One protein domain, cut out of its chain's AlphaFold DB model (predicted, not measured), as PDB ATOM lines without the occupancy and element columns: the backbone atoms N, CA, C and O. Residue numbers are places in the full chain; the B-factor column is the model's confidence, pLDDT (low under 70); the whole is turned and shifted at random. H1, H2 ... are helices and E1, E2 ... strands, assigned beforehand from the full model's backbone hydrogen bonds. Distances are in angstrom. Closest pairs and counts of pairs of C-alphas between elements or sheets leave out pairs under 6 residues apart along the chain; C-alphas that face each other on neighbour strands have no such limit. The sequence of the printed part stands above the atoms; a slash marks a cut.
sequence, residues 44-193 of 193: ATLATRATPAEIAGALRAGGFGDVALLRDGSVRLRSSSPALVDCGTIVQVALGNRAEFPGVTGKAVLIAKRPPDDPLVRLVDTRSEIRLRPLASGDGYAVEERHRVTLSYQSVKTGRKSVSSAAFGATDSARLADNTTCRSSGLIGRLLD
ATOM      1  N   ALA A  44      79.477  56.756 119.872       78.94
ATOM      2  CA  ALA A  44      78.754  55.529 119.550       78.94
ATOM      3  C   ALA A  44      77.643  55.295 120.584       78.94
ATOM      4  O   ALA A  44      77.723  55.792 121.706       78.94
ATOM      5  N   THR A  45      76.611  54.533 120.230       81.88
ATOM      6  CA  THR A  45      75.565  54.125 121.178       81.88
ATOM      7  C   THR A  45      75.748  52.656 121.524       81.88
ATOM      8  O   THR A  45      75.938  51.838 120.629       81.88
ATOM      9  N   LEU A  46      75.663  52.334 122.811       81.75
ATOM     10  CA  LEU A  46      75.719  50.980 123.345       81.75
ATOM     11  C   LEU A  46      74.369  50.638 123.979       81.75
ATOM     12  O   LEU A  46      73.955  51.279 124.948       81.75
ATOM     13  N   ALA A  47      73.690  49.628 123.440       83.19
ATOM     14  CA  ALA A  47      72.440  49.126 123.996       83.19
ATOM     15  C   ALA A  47      72.756  48.110 125.100       83.19
ATOM     16  O   ALA A  47      73.056  46.955 124.824       83.19
ATOM     17  N   THR A  48      72.700  48.537 126.360       81.62
ATOM     18  CA  THR A  48      72.929  47.656 127.511       81.62
ATOM     19  C   THR A  48      72.001  48.026 128.658       81.62
ATOM     20  O   THR A  48      71.689  49.198 128.866       81.62
ATOM     21  N   ARG A  49      71.559  47.018 129.413       83.00
ATOM     22  CA  ARG A  49      70.775  47.202 130.646       83.00
ATOM     23  C   ARG A  49      71.651  47.261 131.896       83.00
ATOM     24  O   ARG A  49      71.120  47.387 132.996       83.00
ATOM     25  N   ALA A  50      72.971  47.154 131.735       88.12
ATOM     26  CA  ALA A  50      73.904  47.196 132.845       88.12
ATOM     27  C   ALA A  50      73.822  48.543 133.578       88.12
ATOM     28  O   ALA A  50      73.822  49.628 132.988       88.12
ATOM     29  N   THR A  51      73.780  48.472 134.898       91.62
ATOM     30  CA  THR A  51      73.897  49.633 135.771       91.62
ATOM     31  C   THR A  51      75.291  50.259 135.641       91.62
ATOM     32  O   THR A  51      76.264  49.581 135.288       91.62
ATOM     33  N   PRO A  52      75.459  51.544 135.997       92.06
ATOM     34  CA  PRO A  52      76.775  52.183 135.960       92.06
ATOM     35  C   PRO A  52      77.824  51.469 136.830       92.06
ATOM     36  O   PRO A  52      79.016  51.477 136.516       92.06
ATOM     37  N   ALA A  53      77.387  50.835 137.923       93.25
ATOM     38  CA  ALA A  53      78.250  50.058 138.806       93.25
ATOM     39  C   ALA A  53      78.739  48.761 138.140       93.25
ATOM     40  O   ALA A  53      79.927  48.449 138.235       93.25
ATOM     41  N   GLU A  54      77.859  48.048 137.432       94.00
ATOM     42  CA  GLU A  54      78.211  46.843 136.667       94.00
ATOM     43  C   GLU A  54      79.168  47.173 135.523       94.00
ATOM     44  O   GLU A  54      80.191  46.509 135.384       94.00
ATOM     45  N   ILE A  55      78.918  48.259 134.784       94.06
ATOM     46  CA  ILE A  55      79.833  48.748 133.740       94.06
ATOM     47  C   ILE A  55      81.206  49.052 134.337       94.06
ATOM     48  O   ILE A  55      82.229  48.592 133.830       94.06
ATOM     49  N   ALA A  56      81.258  49.804 135.439       94.50
ATOM     50  CA  ALA A  56      82.523  50.109 136.096       94.50
ATOM     51  C   ALA A  56      83.236  48.837 136.595       94.50
ATOM     52  O   ALA A  56      84.465  48.769 136.562       94.50
ATOM     53  N   GLY A  57      82.482  47.832 137.048       94.56
ATOM     54  CA  GLY A  57      82.991  46.511 137.412       94.56
ATOM     55  C   GLY A  57      83.598  45.768 136.222       94.56
ATOM     56  O   GLY A  57      84.746  45.336 136.306       94.56
ATOM     57  N   ALA A  58      82.878  45.691 135.101       93.38
ATOM     58  CA  ALA A  58      83.330  45.048 133.869       93.38
ATOM     59  C   ALA A  58      84.604  45.704 133.313       93.38
ATOM     60  O   ALA A  58      85.564  45.011 132.984       93.38
ATOM     61  N   LEU A  59      84.671  47.041 133.301       94.31
ATOM     62  CA  LEU A  59      85.873  47.772 132.886       94.31
ATOM     63  C   LEU A  59      87.085  47.431 133.772       94.31
ATOM     64  O   LEU A  59      88.179  47.189 133.262       94.31
ATOM     65  N   ARG A  60      86.905  47.352 135.095       94.69
ATOM     66  CA  ARG A  60      87.992  46.952 136.004       94.69
ATOM     67  C   ARG A  60      88.407  45.497 135.803       94.69
ATOM     68  O   ARG A  60      89.602  45.219 135.782       94.69
ATOM     69  N   ALA A  61      87.448  44.594 135.607       92.25
ATOM     70  CA  ALA A  61      87.717  43.190 135.294       92.25
ATOM     71  C   ALA A  61      88.464  43.027 133.957       92.25
ATOM     72  O   ALA A  61      89.321  42.157 133.834       92.25
ATOM     73  N   GLY A  62      88.221  43.924 132.994       90.00
ATOM     74  CA  GLY A  62      88.980  44.051 131.746       90.00
ATOM     75  C   GLY A  62      90.392  44.636 131.902       90.00
ATOM     76  O   GLY A  62      91.072  44.860 130.903       90.00
ATOM     77  N   GLY A  63      90.845  44.901 133.134       92.62
ATOM     78  CA  GLY A  63      92.193  45.387 133.437       92.62
ATOM     79  C   GLY A  63      92.345  46.910 133.442       92.62
ATOM     80  O   GLY A  63      93.470  47.409 133.501       92.62
ATOM     81  N   PHE A  64      91.249  47.676 133.391       93.31
ATOM     82  CA  PHE A  64      91.313  49.135 133.447       93.31
ATOM     83  C   PHE A  64      91.233  49.656 134.890       93.31
ATOM     84  O   PHE A  64      90.193  49.571 135.539       93.31
ATOM     85  N   GLY A  65      92.333  50.222 135.398       90.06
ATOM     86  CA  GLY A  65      92.426  50.685 136.792       90.06
ATOM     87  C   GLY A  65      91.813  52.064 137.078       90.06
ATOM     88  O   GLY A  65      91.254  52.271 138.152       90.06
ATOM     89  N   ASP A  66      91.878  53.007 136.133       96.00
ATOM     90  CA  ASP A  66      91.378  54.382 136.318       96.00
ATOM     91  C   ASP A  66      89.940  54.514 135.787       96.00
ATOM     92  O   ASP A  66      89.675  55.063 134.713       96.00
ATOM     93  N   VAL A  67      89.013  53.924 136.551       97.12
ATOM     94  CA  VAL A  67      87.567  53.909 136.286       97.12
ATOM     95  C   VAL A  67      86.821  54.601 137.424       97.12
ATOM     96  O   VAL A  67      86.811  54.122 138.564       97.12
ATOM     97  N   ALA A  68      86.130  55.690 137.097       96.62
ATOM     98  CA  ALA A  68      85.348  56.495 138.025       96.62
ATOM     99  C   ALA A  68      83.853  56.450 137.686       96.62
ATOM    100  O   ALA A  68      83.457  56.718 136.552       96.62
ATOM    101  N   LEU A  69      83.028  56.177 138.698       96.00
ATOM    102  CA  LEU A  69      81.588  56.406 138.640       96.00
ATOM    103  C   LEU A  69      81.307  57.850 139.064       96.00
ATOM    104  O   LEU A  69      81.733  58.287 140.134       96.00
ATOM    105  N   LEU A  70      80.619  58.599 138.212       94.88
ATOM    106  CA  LEU A  70      80.278  59.993 138.447       94.88
ATOM    107  C   LEU A  70      78.871  60.109 139.048       94.88
ATOM    108  O   LEU A  70      78.029  59.225 138.908       94.88
ATOM    109  N   ARG A  71      78.612  61.224 139.743       91.88
ATOM    110  CA  ARG A  71      77.332  61.471 140.437       91.88
ATOM    111  C   ARG A  71      76.131  61.556 139.495       91.88
ATOM    112  O   ARG A  71      75.010  61.339 139.931       91.88
ATOM    113  N   ASP A  72      76.371  61.876 138.229       90.62
ATOM    114  CA  ASP A  72      75.365  61.929 137.166       90.62
ATOM    115  C   ASP A  72      75.051  60.541 136.570       90.62
ATOM    116  O   ASP A  72      74.370  60.450 135.553       90.62
ATOM    117  N   GLY A  73      75.577  59.463 137.162       90.12
ATOM    118  CA  GLY A  73      75.419  58.099 136.662       90.12
ATOM    119  C   GLY A  73      76.315  57.768 135.468       90.12
ATOM    120  O   GLY A  73      76.241  56.657 134.952       90.12
ATOM    121  N   SER A  74      77.174  58.692 135.021       94.19
ATOM    122  CA  SER A  74      78.129  58.405 133.953       94.19
ATOM    123  C   SER A  74      79.363  57.668 134.468       94.19
ATOM    124  O   SER A  74      79.807  57.852 135.604       94.19
ATOM    125  N   VAL A  75      79.944  56.829 133.615       96.44
ATOM    126  CA  VAL A  75      81.201  56.131 133.900       96.44
ATOM    127  C   VAL A  75      82.303  56.789 133.088       96.44
ATOM    128  O   VAL A  75      82.173  56.956 131.877       96.44
ATOM    129  N   ARG A  76      83.395  57.178 133.747       97.19
ATOM    130  CA  ARG A  76      84.591  57.718 133.099       97.19
ATOM    131  C   ARG A  76      85.737  56.729 133.232       97.19
ATOM    132  O   ARG A  76      86.045  56.291 134.335       97.19
ATOM    133  N   LEU A  77      86.405  56.459 132.123       96.69
ATOM    134  CA  LEU A  77      87.612  55.650 132.040       96.69
ATOM    135  C   LEU A  77      88.748  56.499 131.469       96.69
ATOM    136  O   LEU A  77      88.585  57.161 130.443       96.69
ATOM    137  N   ARG A  78      89.912  56.462 132.116       97.12
ATOM    138  CA  ARG A  78      91.171  56.970 131.568       97.12
ATOM    139  C   ARG A  78      92.165  55.829 131.455       97.12
ATOM    140  O   ARG A  78      92.247  54.970 132.324       97.12
ATOM    141  N   SER A  79      92.898  55.772 130.354       95.50
ATOM    142  CA  SER A  79      93.804  54.651 130.119       95.50
ATOM    143  C   SER A  79      94.929  55.030 129.172       95.50
ATOM    144  O   SER A  79      94.710  55.718 128.176       95.50
ATOM    145  N   SER A  80      96.133  54.555 129.473       92.44
ATOM    146  CA  SER A  80      97.269  54.549 128.547       92.44
ATOM    147  C   SER A  80      97.452  53.196 127.855       92.44
ATOM    148  O   SER A  80      98.479  52.959 127.221       92.44
ATOM    149  N   SER A  81      96.490  52.280 128.024       89.94
ATOM    150  CA  SER A  81      96.560  50.952 127.426       89.94
ATOM    151  C   SER A  81      96.421  51.046 125.906       89.94
ATOM    152  O   SER A  81      95.423  51.597 125.424       89.94
ATOM    153  N   PRO A  82      97.351  50.442 125.144       88.81
ATOM    154  CA  PRO A  82      97.241  50.374 123.694       88.81
ATOM    155  C   PRO A  82      96.045  49.531 123.236       88.81
ATOM    156  O   PRO A  82      95.629  49.671 122.095       88.81
ATOM    157  N   ALA A  83      95.453  48.702 124.105       90.81
ATOM    158  CA  ALA A  83      94.324  47.834 123.762       90.81
ATOM    159  C   ALA A  83      93.065  48.594 123.304       90.81
ATOM    160  O   ALA A  83      92.195  48.008 122.668       90.81
ATOM    161  N   LEU A  84      92.962  49.888 123.626       93.06
ATOM    162  CA  LEU A  84      91.833  50.733 123.230       93.06
ATOM    163  C   LEU A  84      91.977  51.306 121.815       93.06
ATOM    164  O   LEU A  84      90.998  51.802 121.263       93.06
ATOM    165  N   VAL A  85      93.162  51.205 121.214       94.12
ATOM    166  CA  VAL A  85      93.488  51.778 119.908       94.12
ATOM    167  C   VAL A  85      93.960  50.677 118.962       94.12
ATOM    168  O   VAL A  85      94.776  49.838 119.323       94.12
ATOM    169  N   ASP A  86      93.491  50.709 117.720       92.44
ATOM    170  CA  ASP A  86      93.996  49.867 116.637       92.44
ATOM    171  C   ASP A  86      94.772  50.737 115.640       92.44
ATOM    172  O   ASP A  86      94.192  51.615 115.003       92.44
ATOM    173  N   CYS A  87      96.080  50.501 115.514       90.12
ATOM    174  CA  CYS A  87      96.948  51.145 114.521       90.12
ATOM    175  C   CYS A  87      97.442  50.152 113.447       90.12
ATOM    176  O   CYS A  87      98.479  50.382 112.824       90.12
ATOM    177  N   GLY A  88      96.743  49.026 113.263       88.50
ATOM    178  CA  GLY A  88      97.088  47.985 112.298       88.50
ATOM    179  C   GLY A  88      98.384  47.246 112.637       88.50
ATOM    180  O   GLY A  88      98.721  47.048 113.805       88.50
ATOM    181  N   THR A  89      99.119  46.851 111.597       84.31
ATOM    182  CA  THR A  89     100.395  46.130 111.697       84.31
ATOM    183  C   THR A  89     101.499  46.940 111.037       84.31
ATOM    184  O   THR A  89     101.329  47.482 109.946       84.31
ATOM    185  N   ILE A  90     102.659  46.988 111.682       77.00
ATOM    186  CA  ILE A  90     103.877  47.574 111.137       77.00
ATOM    187  C   ILE A  90     104.773  46.452 110.664       77.00
ATOM    188  O   ILE A  90     105.102  45.540 111.421       77.00
ATOM    189  N   VAL A  91     105.207  46.562 109.415       75.94
ATOM    190  CA  VAL A  91     106.171  45.644 108.823       75.94
ATOM    191  C   VAL A  91     107.542  46.301 108.853       75.94
ATOM    192  O   VAL A  91     107.791  47.300 108.179       75.94
ATOM    193  N   GLN A  92     108.451  45.722 109.622       72.00
ATOM    194  CA  GLN A  92     109.855  46.078 109.607       72.00
ATOM    195  C   GLN A  92     110.602  45.165 108.640       72.00
ATOM    196  O   GLN A  92     110.501  43.944 108.729       72.00
ATOM    197  N   VAL A  93     111.399  45.755 107.746       71.06
ATOM    198  CA  VAL A  93     112.296  45.001 106.863       71.06
ATOM    199  C   VAL A  93     113.733  45.462 107.074       71.06
ATOM    200  O   VAL A  93     114.074  46.580 106.692       71.06
ATOM    201  N   ALA A  94     114.580  44.601 107.637       68.19
ATOM    202  CA  ALA A  94     115.977  44.901 107.942       68.19
ATOM    203  C   ALA A  94     116.891  43.741 107.534       68.19
ATOM    204  O   ALA A  94     116.637  42.597 107.900       68.19
ATOM    205  N   LEU A  95     117.959  44.040 106.783       72.69
ATOM    206  CA  LEU A  95     118.964  43.054 106.347       72.69
ATOM    207  C   LEU A  95     118.354  41.796 105.691       72.69
ATOM    208  O   LEU A  95     118.792  40.681 105.936       72.69
ATOM    209  N   GLY A  96     117.294  41.971 104.895       75.12
ATOM    210  CA  GLY A  96     116.572  40.864 104.251       75.12
ATOM    211  C   GLY A  96     115.537  40.156 105.134       75.12
ATOM    212  O   GLY A  96     114.702  39.433 104.605       75.12
ATOM    213  N   ASN A  97     115.508  40.418 106.443       72.00
ATOM    214  CA  ASN A  97     114.507  39.873 107.357       72.00
ATOM    215  C   ASN A  97     113.260  40.757 107.403       72.00
ATOM    216  O   ASN A  97     113.365  41.986 107.387       72.00
ATOM    217  N   ARG A  98     112.087  40.127 107.505       79.50
ATOM    218  CA  ARG A  98     110.792  40.781 107.715       79.50
ATOM    219  C   ARG A  98     110.268  40.410 109.098       79.50
ATOM    220  O   ARG A  98     110.202  39.231 109.424       79.50
ATOM    221  N   ALA A  99     109.879  41.407 109.880       77.06
ATOM    222  CA  ALA A  99     109.204  41.236 111.159       77.06
ATOM    223  C   ALA A  99     107.927  42.077 111.176       77.06
ATOM    224  O   ALA A  99     107.907  43.189 110.646       77.06
ATOM    225  N   GLU A 100     106.864  41.543 111.763       80.12
ATOM    226  CA  GLU A 100     105.572  42.215 111.867       80.12
ATOM    227  C   GLU A 100     105.244  42.474 113.331       80.12
ATOM    228  O   GLU A 100     105.384  41.591 114.175       80.12
ATOM    229  N   PHE A 101     104.821  43.699 113.627       78.62
ATOM    230  CA  PHE A 101     104.506  44.142 114.978       78.62
ATOM    231  C   PHE A 101     103.136  44.815 114.996       78.62
ATOM    232  O   PHE A 101     102.820  45.554 114.059       78.62
ATOM    233  N   PRO A 102     102.338  44.659 116.064       80.94
ATOM    234  CA  PRO A 102     101.171  45.509 116.274       80.94
ATOM    235  C   PRO A 102     101.560  46.991 116.178       80.94
ATOM    236  O   PRO A 102     102.573  47.410 116.741       80.94
ATOM    237  N   GLY A 103     100.764  47.811 115.495       77.38
ATOM    238  CA  GLY A 103     101.075  49.225 115.251       77.38
ATOM    239  C   GLY A 103     101.184  50.069 116.524       77.38
ATOM    240  O   GLY A 103     101.863  51.100 116.546       77.38
ATOM    241  N   VAL A 104     100.563  49.570 117.593       79.88
ATOM    242  CA  VAL A 104     100.569  50.109 118.956       79.88
ATOM    243  C   VAL A 104     101.689  49.551 119.840       79.88
ATOM    244  O   VAL A 104     101.708  49.813 121.041       79.88
ATOM    245  N   THR A 105     102.623  48.772 119.285       74.75
ATOM    246  CA  THR A 105     103.772  48.262 120.046       74.75
ATOM    247  C   THR A 105     104.580  49.444 120.574       74.75
ATOM    248  O   THR A 105     105.139  50.218 119.796       74.75
ATOM    249  N   GLY A 106     104.625  49.585 121.902       69.25
ATOM    250  CA  GLY A 106     105.143  50.781 122.570       69.25
ATOM    251  C   GLY A 106     106.592  51.126 122.225       69.25
ATOM    252  O   GLY A 106     106.946  52.299 122.245       69.25
ATOM    253  N   LYS A 107     107.422  50.141 121.853       77.69
ATOM    254  CA  LYS A 107     108.793  50.351 121.369       77.69
ATOM    255  C   LYS A 107     109.145  49.361 120.257       77.69
ATOM    256  O   LYS A 107     109.063  48.157 120.468       77.69
ATOM    257  N   ALA A 108     109.603  49.864 119.114       73.69
ATOM    258  CA  ALA A 108     110.153  49.079 118.008       73.69
ATOM    259  C   ALA A 108     111.451  49.724 117.503       73.69
ATOM    260  O   ALA A 108     111.535  50.944 117.396       73.69
ATOM    261  N   VAL A 109     112.480  48.933 117.198       73.94
ATOM    262  CA  VAL A 109     113.744  49.457 116.648       73.94
ATOM    263  C   VAL A 109     113.727  49.267 115.142       73.94
ATOM    264  O   VAL A 109     113.890  48.150 114.681       73.94
ATOM    265  N   LEU A 110     113.563  50.342 114.378       72.50
ATOM    266  CA  LEU A 110     113.596  50.347 112.921       72.50
ATOM    267  C   LEU A 110     115.022  50.582 112.420       72.50
ATOM    268  O   LEU A 110     115.701  51.498 112.869       72.50
ATOM    269  N   ILE A 111     115.468  49.804 111.441       64.81
ATOM    270  CA  ILE A 111     116.750  50.042 110.768       64.81
ATOM    271  C   ILE A 111     116.430  50.669 109.411       64.81
ATOM    272  O   ILE A 111     115.805  50.028 108.564       64.81
ATOM    273  N   ALA A 112     116.797  51.939 109.220       60.28
ATOM    274  CA  ALA A 112     116.607  52.615 107.942       60.28
ATOM    275  C   ALA A 112     117.497  51.966 106.870       60.28
ATOM    276  O   ALA A 112     118.680  51.746 107.093       60.28
ATOM    277  N   LYS A 113     116.929  51.671 105.695       57.38
ATOM    278  CA  LYS A 113     117.630  51.019 104.569       57.38
ATOM    279  C   LYS A 113     118.583  51.941 103.782       57.38
ATOM    280  O   LYS A 113     119.017  51.547 102.701       57.38
ATOM    281  N   ARG A 114     118.839  53.183 104.219       50.09
ATOM    282  CA  ARG A 114     119.658  54.144 103.455       50.09
ATOM    283  C   ARG A 114     120.821  54.688 104.294       50.09
ATOM    284  O   ARG A 114     120.552  55.256 105.352       50.09
ATOM    285  N   PRO A 115     122.066  54.597 103.789       49.88
ATOM    286  CA  PRO A 115     123.244  55.120 104.465       49.88
ATOM    287  C   PRO A 115     123.202  56.639 104.722       49.88
ATOM    288  O   PRO A 115     122.673  57.375 103.887       49.88
ATOM    289  N   PRO A 116     123.836  57.119 105.812       54.72
ATOM    290  CA  PRO A 116     124.462  56.310 106.857       54.72
ATOM    291  C   PRO A 116     123.389  55.657 107.740       54.72
ATOM    292  O   PRO A 116     122.556  56.359 108.303       54.72
ATOM    293  N   ASP A 117     123.426  54.324 107.870       70.69
ATOM    294  CA  ASP A 117     122.390  53.536 108.549       70.69
ATOM    295  C   ASP A 117     122.255  53.991 109.999       70.69
ATOM    296  O   ASP A 117     123.093  53.675 110.843       70.69
ATOM    297  N   ASP A 118     121.245  54.793 110.292       76.50
ATOM    298  CA  ASP A 118     120.946  55.243 111.640       76.50
ATOM    299  C   ASP A 118     119.743  54.449 112.146       76.50
ATOM    300  O   ASP A 118     118.634  54.623 111.628       76.50
ATOM    301  N   PRO A 119     119.936  53.530 113.109       81.12
ATOM    302  CA  PRO A 119     118.816  52.858 113.737       81.12
ATOM    303  C   PRO A 119     117.899  53.901 114.382       81.12
ATOM    304  O   PRO A 119     118.348  54.782 115.113       81.12
ATOM    305  N   LEU A 120     116.602  53.790 114.124       82.94
ATOM    306  CA  LEU A 120     115.569  54.622 114.719       82.94
ATOM    307  C   LEU A 120     114.802  53.799 115.747       82.94
ATOM    308  O   LEU A 120     114.257  52.745 115.436       82.94
ATOM    309  N   VAL A 121     114.684  54.297 116.968       85.44
ATOM    310  CA  VAL A 121     113.721  53.767 117.932       85.44
ATOM    311  C   VAL A 121     112.385  54.452 117.683       85.44
ATOM    312  O   VAL A 121     112.272  55.661 117.856       85.44
ATOM    313  N   ARG A 122     111.379  53.682 117.280       84.94
ATOM    314  CA  ARG A 122     109.979  54.092 117.200       84.94
ATOM    315  C   ARG A 122     109.308  53.824 118.543       84.94
ATOM    316  O   ARG A 122     109.359  52.697 119.031       84.94
ATOM    317  N   LEU A 123     108.665  54.831 119.119       87.75
ATOM    318  CA  LEU A 123     107.875  54.717 120.343       87.75
ATOM    319  C   LEU A 123     106.439  55.159 120.076       87.75
ATOM    320  O   LEU A 123     106.225  56.150 119.375       87.75
ATOM    321  N   VAL A 124     105.477  54.437 120.645       88.56
ATOM    322  CA  VAL A 124     104.054  54.786 120.575       88.56
ATOM    323  C   VAL A 124     103.492  54.914 121.972       88.56
ATOM    324  O   VAL A 124     103.477  53.953 122.737       88.56
ATOM    325  N   ASP A 125     102.960  56.094 122.255       91.88
ATOM    326  CA  ASP A 125     102.215  56.389 123.465       91.88
ATOM    327  C   ASP A 125     100.745  56.599 123.118       91.88
ATOM    328  O   ASP A 125     100.399  57.357 122.205       91.88
ATOM    329  N   THR A 126      99.864  55.960 123.881       92.94
ATOM    330  CA  THR A 126      98.416  56.134 123.747       92.94
ATOM    331  C   THR A 126      97.845  56.738 125.019       92.94
ATOM    332  O   THR A 126      98.305  56.458 126.126       92.94
ATOM    333  N   ARG A 127      96.853  57.612 124.866       95.31
ATOM    334  CA  ARG A 127      96.039  58.136 125.963       95.31
ATOM    335  C   ARG A 127      94.593  58.149 125.515       95.31
ATOM    336  O   ARG A 127      94.281  58.758 124.496       95.31
ATOM    337  N   SER A 128      93.736  57.503 126.283       95.56
ATOM    338  CA  SER A 128      92.311  57.384 126.008       95.56
ATOM    339  C   SER A 128      91.510  57.934 127.182       95.56
ATOM    340  O   SER A 128      91.827  57.654 128.339       95.56
ATOM    341  N   GLU A 129      90.477  58.709 126.878       96.69
ATOM    342  CA  GLU A 129      89.428  59.120 127.804       96.69
ATOM    343  C   GLU A 129      88.090  58.672 127.223       96.69
ATOM    344  O   GLU A 129      87.734  59.048 126.108       96.69
ATOM    345  N   ILE A 130      87.372  57.845 127.972       95.12
ATOM    346  CA  ILE A 130      86.085  57.281 127.574       95.12
ATOM    347  C   ILE A 130      85.047  57.714 128.598       95.12
ATOM    348  O   ILE A 130      85.295  57.658 129.806       95.12
ATOM    349  N   ARG A 131      83.884  58.153 128.124       95.19
ATOM    350  CA  ARG A 131      82.739  58.489 128.964       95.19
ATOM    351  C   ARG A 131      81.501  57.761 128.468       95.19
ATOM    352  O   ARG A 131      81.085  57.962 127.335       95.19
ATOM    353  N   LEU A 132      80.899  56.965 129.341       94.00
ATOM    354  CA  LEU A 132      79.611  56.326 129.109       94.00
ATOM    355  C   LEU A 132      78.536  57.145 129.815       94.00
ATOM    356  O   LEU A 132      78.563  57.265 131.040       94.00
ATOM    357  N   ARG A 133      77.618  57.741 129.054       93.06
ATOM    358  CA  ARG A 133      76.508  58.543 129.581       93.06
ATOM    359  C   ARG A 133      75.198  57.784 129.406       93.06
ATOM    360  O   ARG A 133      74.929  57.389 128.276       93.06
ATOM    361  N   PRO A 134      74.384  57.607 130.458       90.75
ATOM    362  CA  PRO A 134      73.064  57.010 130.311       90.75
ATOM    363  C   PRO A 134      72.244  57.744 129.244       90.75
ATOM    364  O   PRO A 134      72.249  58.977 129.188       90.75
ATOM    365  N   LEU A 135      71.554  56.995 128.389       90.50
ATOM    366  CA  LEU A 135      70.597  57.564 127.445       90.50
ATOM    367  C   LEU A 135      69.336  58.013 128.186       90.50
ATOM    368  O   LEU A 135      68.920  57.388 129.158       90.50
ATOM    369  N   ALA A 136      68.678  59.058 127.680       86.56
ATOM    370  CA  ALA A 136      67.419  59.542 128.251       86.56
ATOM    371  C   ALA A 136      66.295  58.489 128.210       86.56
ATOM    372  O   ALA A 136      65.393  58.533 129.040       86.56
ATOM    373  N   SER A 137      66.357  57.537 127.271       82.88
ATOM    374  CA  SER A 137      65.425  56.406 127.193       82.88
ATOM    375  C   SER A 137      65.617  55.374 128.308       82.88
ATOM    376  O   SER A 137      64.717  54.579 128.541       82.88
ATOM    377  N   GLY A 138      66.774  55.358 128.980       79.69
ATOM    378  CA  GLY A 138      67.139  54.333 129.963       79.69
ATOM    379  C   GLY A 138      67.665  53.021 129.363       79.69
ATOM    380  O   GLY A 138      68.229  52.213 130.092       79.69
ATOM    381  N   ASP A 139      67.563  52.834 128.045       83.00
ATOM    382  CA  ASP A 139      67.910  51.581 127.354       83.00
ATOM    383  C   ASP A 139      69.349  51.549 126.807       83.00
ATOM    384  O   ASP A 139      69.615  51.007 125.731       83.00
ATOM    385  N   GLY A 140      70.300  52.163 127.514       88.94
ATOM    386  CA  GLY A 140      71.707  52.100 127.129       88.94
ATOM    387  C   GLY A 140      72.529  53.324 127.488       88.94
ATOM    388  O   GLY A 140      72.127  54.172 128.288       88.94
ATOM    389  N   TYR A 141      73.702  53.406 126.859       90.50
ATOM    390  CA  TYR A 141      74.682  54.458 127.089       90.50
ATOM    391  C   TYR A 141      75.188  55.039 125.768       90.50
ATOM    392  O   TYR A 141      75.500  54.316 124.825       90.50
ATOM    393  N   ALA A 142      75.339  56.359 125.724       91.00
ATOM    394  CA  ALA A 142      76.193  57.012 124.746       91.00
ATOM    395  C   ALA A 142      77.654  56.836 125.179       91.00
ATOM    396  O   ALA A 142      78.037  57.240 126.280       91.00
ATOM    397  N   VAL A 143      78.461  56.235 124.313       90.94
ATOM    398  CA  VAL A 143      79.896  56.025 124.489       90.94
ATOM    399  C   VAL A 143      80.637  57.125 123.741       90.94
ATOM    400  O   VAL A 143      80.689  57.161 122.512       90.94
ATOM    401  N   GLU A 144      81.213  58.048 124.499       92.62
ATOM    402  CA  GLU A 144      82.108  59.080 123.991       92.62
ATOM    403  C   GLU A 144      83.547  58.616 124.191       92.62
ATOM    404  O   GLU A 144      84.013  58.517 125.327       92.62
ATOM    405  N   GLU A 145      84.266  58.367 123.102       92.88
ATOM    406  CA  GLU A 145      85.682  58.009 123.159       92.88
ATOM    407  C   GLU A 145      86.539  59.162 122.648       92.88
ATOM    408  O   GLU A 145      86.201  59.842 121.677       92.88
ATOM    409  N   ARG A 146      87.666  59.397 123.315       94.62
ATOM    410  CA  ARG A 146      88.694  60.342 122.891       94.62
ATOM    411  C   ARG A 146      90.042  59.682 123.028       94.62
ATOM    412  O   ARG A 146      90.479  59.382 124.136       94.62
ATOM    413  N   HIS A 147      90.729  59.537 121.912       95.06
ATOM    414  CA  HIS A 147      92.067  58.981 121.876       95.06
ATOM    415  C   HIS A 147      93.057  60.047 121.448       95.06
ATOM    416  O   HIS A 147      92.772  60.903 120.610       95.06
ATOM    417  N   ARG A 148      94.257  59.966 122.005       95.25
ATOM    418  CA  ARG A 148      95.446  60.649 121.522       95.25
ATOM    419  C   ARG A 148      96.548  59.617 121.372       95.25
ATOM    420  O   ARG A 148      96.909  58.952 122.340       95.25
ATOM    421  N   VAL A 149      97.102  59.536 120.173       93.31
ATOM    422  CA  VAL A 149      98.276  58.719 119.871       93.31
ATOM    423  C   VAL A 149      99.438  59.655 119.602       93.31
ATOM    424  O   VAL A 149      99.318  60.603 118.825       93.31
ATOM    425  N   THR A 150     100.550  59.403 120.280       93.06
ATOM    426  CA  THR A 150     101.820  60.092 120.070       93.06
ATOM    427  C   THR A 150     102.824  59.080 119.560       93.06
ATOM    428  O   THR A 150     103.073  58.059 120.189       93.06
ATOM    429  N   LEU A 151     103.389  59.376 118.405       89.50
ATOM    430  CA  LEU A 151     104.446  58.620 117.775       89.50
ATOM    431  C   LEU A 151     105.735  59.413 117.917       89.50
ATOM    432  O   LEU A 151     105.766  60.591 117.567       89.50
ATOM    433  N   SER A 152     106.802  58.784 118.391       89.69
ATOM    434  CA  SER A 152     108.124  59.399 118.366       89.69
ATOM    435  C   SER A 152     109.161  58.497 117.720       89.69
ATOM    436  O   SER A 152     109.113  57.275 117.832       89.69
ATOM    437  N   TYR A 153     110.097  59.126 117.022       87.62
ATOM    438  CA  TYR A 153     111.275  58.500 116.451       87.62
ATOM    439  C   TYR A 153     112.498  59.096 117.107       87.62
ATOM    440  O   TYR A 153     112.629  60.317 117.155       87.62
ATOM    441  N   GLN A 154     113.401  58.248 117.577       88.75
ATOM    442  CA  GLN A 154     114.680  58.668 118.116       88.75
ATOM    443  C   GLN A 154     115.813  58.014 117.336       88.75
ATOM    444  O   GLN A 154     115.930  56.791 117.309       88.75
ATOM    445  N   SER A 155     116.666  58.841 116.744       87.25
ATOM    446  CA  SER A 155     117.951  58.414 116.196       87.25
ATOM    447  C   SER A 155     118.826  57.831 117.303       87.25
ATOM    448  O   SER A 155     119.053  58.489 118.321       87.25
ATOM    449  N   VAL A 156     119.332  56.612 117.109       86.25
ATOM    450  CA  VAL A 156     120.255  55.979 118.060       86.25
ATOM    451  C   VAL A 156     121.633  56.631 117.987       86.25
ATOM    452  O   VAL A 156     122.271  56.798 119.021       86.25
ATOM    453  N   LYS A 157     122.085  57.050 116.797       86.88
ATOM    454  CA  LYS A 157     123.409  57.669 116.637       86.88
ATOM    455  C   LYS A 157     123.465  59.112 117.125       86.88
ATOM    456  O   LYS A 157     124.440  59.511 117.751       86.88
ATOM    457  N   THR A 158     122.449  59.910 116.804       87.56
ATOM    458  CA  THR A 158     122.447  61.363 117.055       87.56
ATOM    459  C   THR A 158     121.584  61.770 118.243       87.56
ATOM    460  O   THR A 158     121.649  62.915 118.683       87.56
ATOM    461  N   GLY A 159     120.715  60.880 118.730       86.38
ATOM    462  CA  GLY A 159     119.743  61.185 119.777       86.38
ATOM    463  C   GLY A 159     118.597  62.100 119.335       86.38
ATOM    464  O   GLY A 159     117.691  62.341 120.136       86.38
ATOM    465  N   ARG A 160     118.599  62.600 118.087       86.88
ATOM    466  CA  ARG A 160     117.557  63.491 117.555       86.88
ATOM    467  C   ARG A 160     116.193  62.819 117.613       86.88
ATOM    468  O   ARG A 160     116.057  61.649 117.251       86.88
ATOM    469  N   LYS A 161     115.192  63.589 118.049       87.94
ATOM    470  CA  LYS A 161     113.810  63.139 118.197       87.94
ATOM    471  C   LYS A 161     112.897  63.849 117.207       87.94
ATOM    472  O   LYS A 161     112.955  65.067 117.091       87.94
ATOM    473  N   SER A 162     112.035  63.085 116.548       88.12
ATOM    474  CA  SER A 162     110.864  63.586 115.825       88.12
ATOM    475  C   SER A 162     109.615  63.053 116.517       88.12
ATOM    476  O   SER A 162     109.609  61.911 116.979       88.12
ATOM    477  N   VAL A 163     108.579  63.879 116.640       91.12
ATOM    478  CA  VAL A 163     107.336  63.535 117.339       91.12
ATOM    479  C   VAL A 163     106.161  63.911 116.453       91.12
ATOM    480  O   VAL A 163     106.107  65.022 115.952       91.12
ATOM    481  N   SER A 164     105.202  63.008 116.291       90.12
ATOM    482  CA  SER A 164     103.927  63.249 115.622       90.12
ATOM    483  C   SER A 164     102.799  62.867 116.572       90.12
ATOM    484  O   SER A 164     102.905  61.900 117.323       90.12
ATOM    485  N   SER A 165     101.718  63.635 116.599       92.81
ATOM    486  CA  SER A 165     100.578  63.347 117.465       92.81
ATOM    487  C   SER A 165      99.281  63.574 116.725       92.81
ATOM    488  O   SER A 165      99.150  64.537 115.972       92.81
ATOM    489  N   ALA A 166      98.308  62.713 116.985       92.31
ATOM    490  CA  ALA A 166      96.974  62.856 116.439       92.31
ATOM    491  C   ALA A 166      95.920  62.408 117.452       92.31
ATOM    492  O   ALA A 166      96.193  61.599 118.343       92.31
ATOM    493  N   ALA A 167      94.719  62.964 117.322       93.75
ATOM    494  CA  ALA A 167      93.579  62.639 118.163       93.75
ATOM    495  C   ALA A 167      92.357  62.296 117.308       93.75
ATOM    496  O   ALA A 167      92.174  62.878 116.238       93.75
ATOM    497  N   PHE A 168      91.551  61.356 117.791       92.56
ATOM    498  CA  PHE A 168      90.368  60.825 117.111       92.56
ATOM    499  C   PHE A 168      89.331  60.336 118.131       92.56
ATOM    500  O   PHE A 168      89.672  60.092 119.295       92.56
ATOM    501  N   GLY A 169      88.073  60.240 117.697       91.44
ATOM    502  CA  GLY A 169      86.955  59.737 118.498       91.44
ATOM    503  C   GLY A 169      86.583  58.284 118.193       91.44
ATOM    504  O   GLY A 169      87.327  57.577 117.517       91.44
ATOM    505  N   ALA A 170      85.407  57.856 118.663       87.00
ATOM    506  CA  ALA A 170      84.935  56.472 118.528       87.00
ATOM    507  C   ALA A 170      84.750  56.022 117.065       87.00
ATOM    508  O   ALA A 170      84.983  54.864 116.731       87.00
ATOM    509  N   THR A 171      84.331  56.938 116.186       85.19
ATOM    510  CA  THR A 171      83.977  56.649 114.783       85.19
ATOM    511  C   THR A 171      85.042  57.065 113.775       85.19
ATOM    512  O   THR A 171      84.946  56.720 112.598       85.19
ATOM    513  N   ASP A 172      86.047  57.816 114.216       88.31
ATOM    514  CA  ASP A 172      87.013  58.450 113.327       88.31
ATOM    515  C   ASP A 172      88.339  57.689 113.307       88.31
ATOM    516  O   ASP A 172      88.630  56.832 114.145       88.31
ATOM    517  N   SER A 173      89.189  58.049 112.350       90.38
ATOM    518  CA  SER A 173      90.576  57.602 112.306       90.38
ATOM    519  C   SER A 173      91.531  58.788 112.249       90.38
ATOM    520  O   SER A 173      91.177  59.891 111.825       90.38
ATOM    521  N   ALA A 174      92.763  58.556 112.678       91.25
ATOM    522  CA  ALA A 174      93.843  59.520 112.641       91.25
ATOM    523  C   ALA A 174      95.037  58.957 111.880       91.25
ATOM    524  O   ALA A 174      95.481  57.845 112.151       91.25
ATOM    525  N   ARG A 175      95.601  59.758 110.974       90.00
ATOM    526  CA  ARG A 175      96.834  59.432 110.253       90.00
ATOM    527  C   ARG A 175      98.013  60.190 110.857       90.00
ATOM    528  O   ARG A 175      97.931  61.402 111.048       90.00
ATOM    529  N   LEU A 176      99.091  59.472 111.147       87.50
ATOM    530  CA  LEU A 176     100.356  60.000 111.659       87.50
ATOM    531  C   LEU A 176     101.329  60.321 110.512       87.50
ATOM    532  O   LEU A 176     101.088  59.973 109.354       87.50
ATOM    533  N   ALA A 177     102.446  60.979 110.837       83.75
ATOM    534  CA  ALA A 177     103.452  61.402 109.856       83.75
ATOM    535  C   ALA A 177     104.094  60.242 109.065       83.75
ATOM    536  O   ALA A 177     104.517  60.434 107.928       83.75
ATOM    537  N   ASP A 178     104.137  59.033 109.633       78.31
ATOM    538  CA  ASP A 178     104.660  57.820 108.986       78.31
ATOM    539  C   ASP A 178     103.612  57.076 108.139       78.31
ATOM    540  O   ASP A 178     103.868  55.968 107.674       78.31
ATOM    541  N   ASN A 179     102.437  57.682 107.931       84.50
ATOM    542  CA  ASN A 179     101.252  57.084 107.314       84.50
ATOM    543  C   ASN A 179     100.590  55.952 108.112       84.50
ATOM    544  O   ASN A 179      99.670  55.323 107.587       84.50
ATOM    545  N   THR A 180     100.976  55.724 109.370       85.81
ATOM    546  CA  THR A 180     100.206  54.855 110.266       85.81
ATOM    547  C   THR A 180      98.832  55.476 110.493       85.81
ATOM    548  O   THR A 180      98.726  56.639 110.893       85.81
ATOM    549  N   THR A 181      97.782  54.694 110.259       90.50
ATOM    550  CA  THR A 181      96.402  55.081 110.559       90.50
ATOM    551  C   THR A 181      95.951  54.365 111.822       90.50
ATOM    552  O   THR A 181      96.013  53.141 111.889       90.50
ATOM    553  N   CYS A 182      95.487  55.130 112.803       92.06
ATOM    554  CA  CYS A 182      94.942  54.639 114.061       92.06
ATOM    555  C   CYS A 182      93.439  54.914 114.146       92.06
ATOM    556  O   CYS A 182      92.968  55.940 113.655       92.06
ATOM    557  N   ARG A 183      92.694  54.020 114.790       94.06
ATOM    558  CA  ARG A 183      91.247  54.118 115.037       94.06
ATOM    559  C   ARG A 183      90.894  53.532 116.401       94.06
ATOM    560  O   ARG A 183      91.742  52.899 117.037       94.06
ATOM    561  N   SER A 184      89.656  53.731 116.855       93.25
ATOM    562  CA  SER A 184      89.167  53.013 118.037       93.25
ATOM    563  C   SER A 184      89.179  51.505 117.770       93.25
ATOM    564  O   SER A 184      88.852  51.043 116.676       93.25
ATOM    565  N   SER A 185      89.573  50.730 118.777       91.75
ATOM    566  CA  SER A 185      89.549  49.263 118.723       91.75
ATOM    567  C   SER A 185      88.134  48.675 118.817       91.75
ATOM    568  O   SER A 185      87.957  47.475 118.576       91.75
ATOM    569  N   GLY A 186      87.145  49.465 119.254       90.06
ATOM    570  CA  GLY A 186      85.805  48.988 119.616       90.06
ATOM    571  C   GLY A 186      85.772  48.055 120.834       90.06
ATOM    572  O   GLY A 186      84.769  47.383 121.064       90.06
ATOM    573  N   LEU A 187      86.864  47.964 121.605       91.12
ATOM    574  CA  LEU A 187      86.962  47.064 122.757       91.12
ATOM    575  C   LEU A 187      85.917  47.374 123.837       91.12
ATOM    576  O   LEU A 187      85.407  46.446 124.450       91.12
ATOM    577  N   ILE A 188      85.587  48.652 124.050       90.81
ATOM    578  CA  ILE A 188      84.590  49.053 125.050       90.81
ATOM    579  C   ILE A 188      83.208  48.516 124.699       90.81
ATOM    580  O   ILE A 188      82.554  47.973 125.580       90.81
ATOM    581  N   GLY A 189      82.800  48.611 123.429       87.12
ATOM    582  CA  GLY A 189      81.549  48.010 122.964       87.12
ATOM    583  C   GLY A 189      81.530  46.507 123.237       87.12
ATOM    584  O   GLY A 189      80.696  46.035 123.992       87.12
ATOM    585  N   ARG A 190      82.554  45.780 122.766       88.19
ATOM    586  CA  ARG A 190      82.641  44.316 122.938       88.19
ATOM    587  C   ARG A 190      82.702  43.830 124.386       88.19
ATOM    588  O   ARG A 190      82.363  42.686 124.646       88.19
ATOM    589  N   LEU A 191      83.243  44.631 125.301       87.44
ATOM    590  CA  LEU A 191      83.339  44.261 126.716       87.44
ATOM    591  C   LEU A 191      81.995  44.412 127.443       87.44
ATOM    592  O   LEU A 191      81.828  43.853 128.524       87.44
ATOM    593  N   LEU A 192      81.089  45.218 126.891       85.12
ATOM    594  CA  LEU A 192      79.832  45.610 127.524       85.12
ATOM    595  C   LEU A 192      78.579  45.119 126.771       85.12
ATOM    596  O   LEU A 192      77.477  45.310 127.295       85.12
ATOM    597  N   ASP A 193      78.761  44.535 125.582       78.19
ATOM    598  CA  ASP A 193      77.779  43.724 124.842       78.19
ATOM    599  C   ASP A 193      77.573  42.354 125.519       78.19
ATOM    600  O   ASP A 193      76.402  41.924 125.629       78.19
TER     601      ASP A 193
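Overview. This is residues 44 to 193 of the 193 residues of an uncharacterized protein of Rhodobacter sp. SGA-6-6 (UniProt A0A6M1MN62). Two very long strands, E7 and E8, lie side by side as a twisted antiparallel ribbon that makes the spine of a rod. Near one end the short hairpin E2 and E3 widens the ribbon beside E7, E1 pairs with E8, and H1 and H2 cover one face; toward the other end E6 pairs with E7 and the small hairpin E4 and E5 lies next to E6, while E9 pairs with E8 and the hairpin E10 and E11 sits about midway along the rod, by the last residues of E9. The printed part has 150 residues, with eleven named strands and two named helices in the order E1 H1 E2 E3 E4 E5 E6 E7 E8 E9 E10 E11 H2, and is mostly strand. The largest sheet is branched, with antiparallel neighbours; the two other sheets have two antiparallel strands each. The whole is loose, with a radius of gyration of the C-alphas of 18.6 A and spans of 62 by 25 by 25 A.

Arrangement. In the branched sheet, which is twisted, E7, residues 119 to 134, and E8, residues 141 to 155, form a hairpin at 168 degrees, with N 127 and O 148 2.9 A apart and N 133 and O 142 2.8 A apart, both within hydrogen-bond range. Pairing along E7 is staggered: E6, residues 107 to 111, lies beside its residues 119 to 123, with N 110 and O 120 at 2.7 A, and E3, residues 75 to 79, beside its residues 127 to 132, with N 77 and O 130 at 2.8 A. E6 and E3 lie on one side of E7, and E8 on the other side. On the side of E8 away from E7 are E1, residues 44 to 46, with N 46 and O 141 at 2.8 A, and E9, residues 161 to 169, with N 151 and O 164 at 2.8 A. E6 E7 E8 E9 is a meander, each strand the antiparallel neighbour of the one before. E2, residues 66 to 69, is an edge strand in a hairpin with E3, with N 68 and O 76 at 2.8 A. H1, residues 52 to 61, is on this sheet at a height of 8.4 A, over E2 and E3, and runs along the strands, at 3 degrees to E3 on the local plane; its closest C-alpha pair with E2 is Ala 56 and Val 67, 6.3 A. H2, residues 187 to 192, is on the same face at a height of 9.4 A, only just over E8, with 3 of its C-alphas falling on that strand. H1 and H2 touch at a steep tilt of 55 degrees, opposite ways, with the C-alphas of Ile 55 and Leu 192 closest at 7.0 A. In both helices every O i to N i+4 pair is within hydrogen-bond range. The hairpin of E4, residues 89 to 94, and E5, residues 97 to 102, has N 92 and O 99 at 2.8 A; the closest C-alphas of E4 and E6 are Ala 94 and Ile 111, 5.9 A. E10, residues 173 to 175, and E11, residues 181 to 184, form a hairpin with N 174 and O 182 at 2.8 A; the closest C-alphas of E9 and E10 are Phe 168 and Ala 174, 5.8 A. Residues 85 to 86 pair antiparallel with residues 183 to 184 of E11.

Along the chain. E1 begins at C-alpha 44, (78.754, 55.529, 119.550). E7 spans 48.8 A from C-alpha 119 at (118.816, 52.858, 113.737) to C-alpha 134, E8 44.8 A and E9 27.1 A. H1 is 14.2 A long, E4 16.1 A and E5 17.0 A. H2 ends at C-alpha 192, (79.832, 45.610, 127.524).

Size, cuts and confidence. The C-alphas farthest apart, of Pro 116 and Ser 137, are 62.4 A apart. The printed part has no cut and no long link; it ends at the chain's last residue, 193. Mean pLDDT of the printed part is 86.5, and residues 94, 106 and 111 to 116 are under 70.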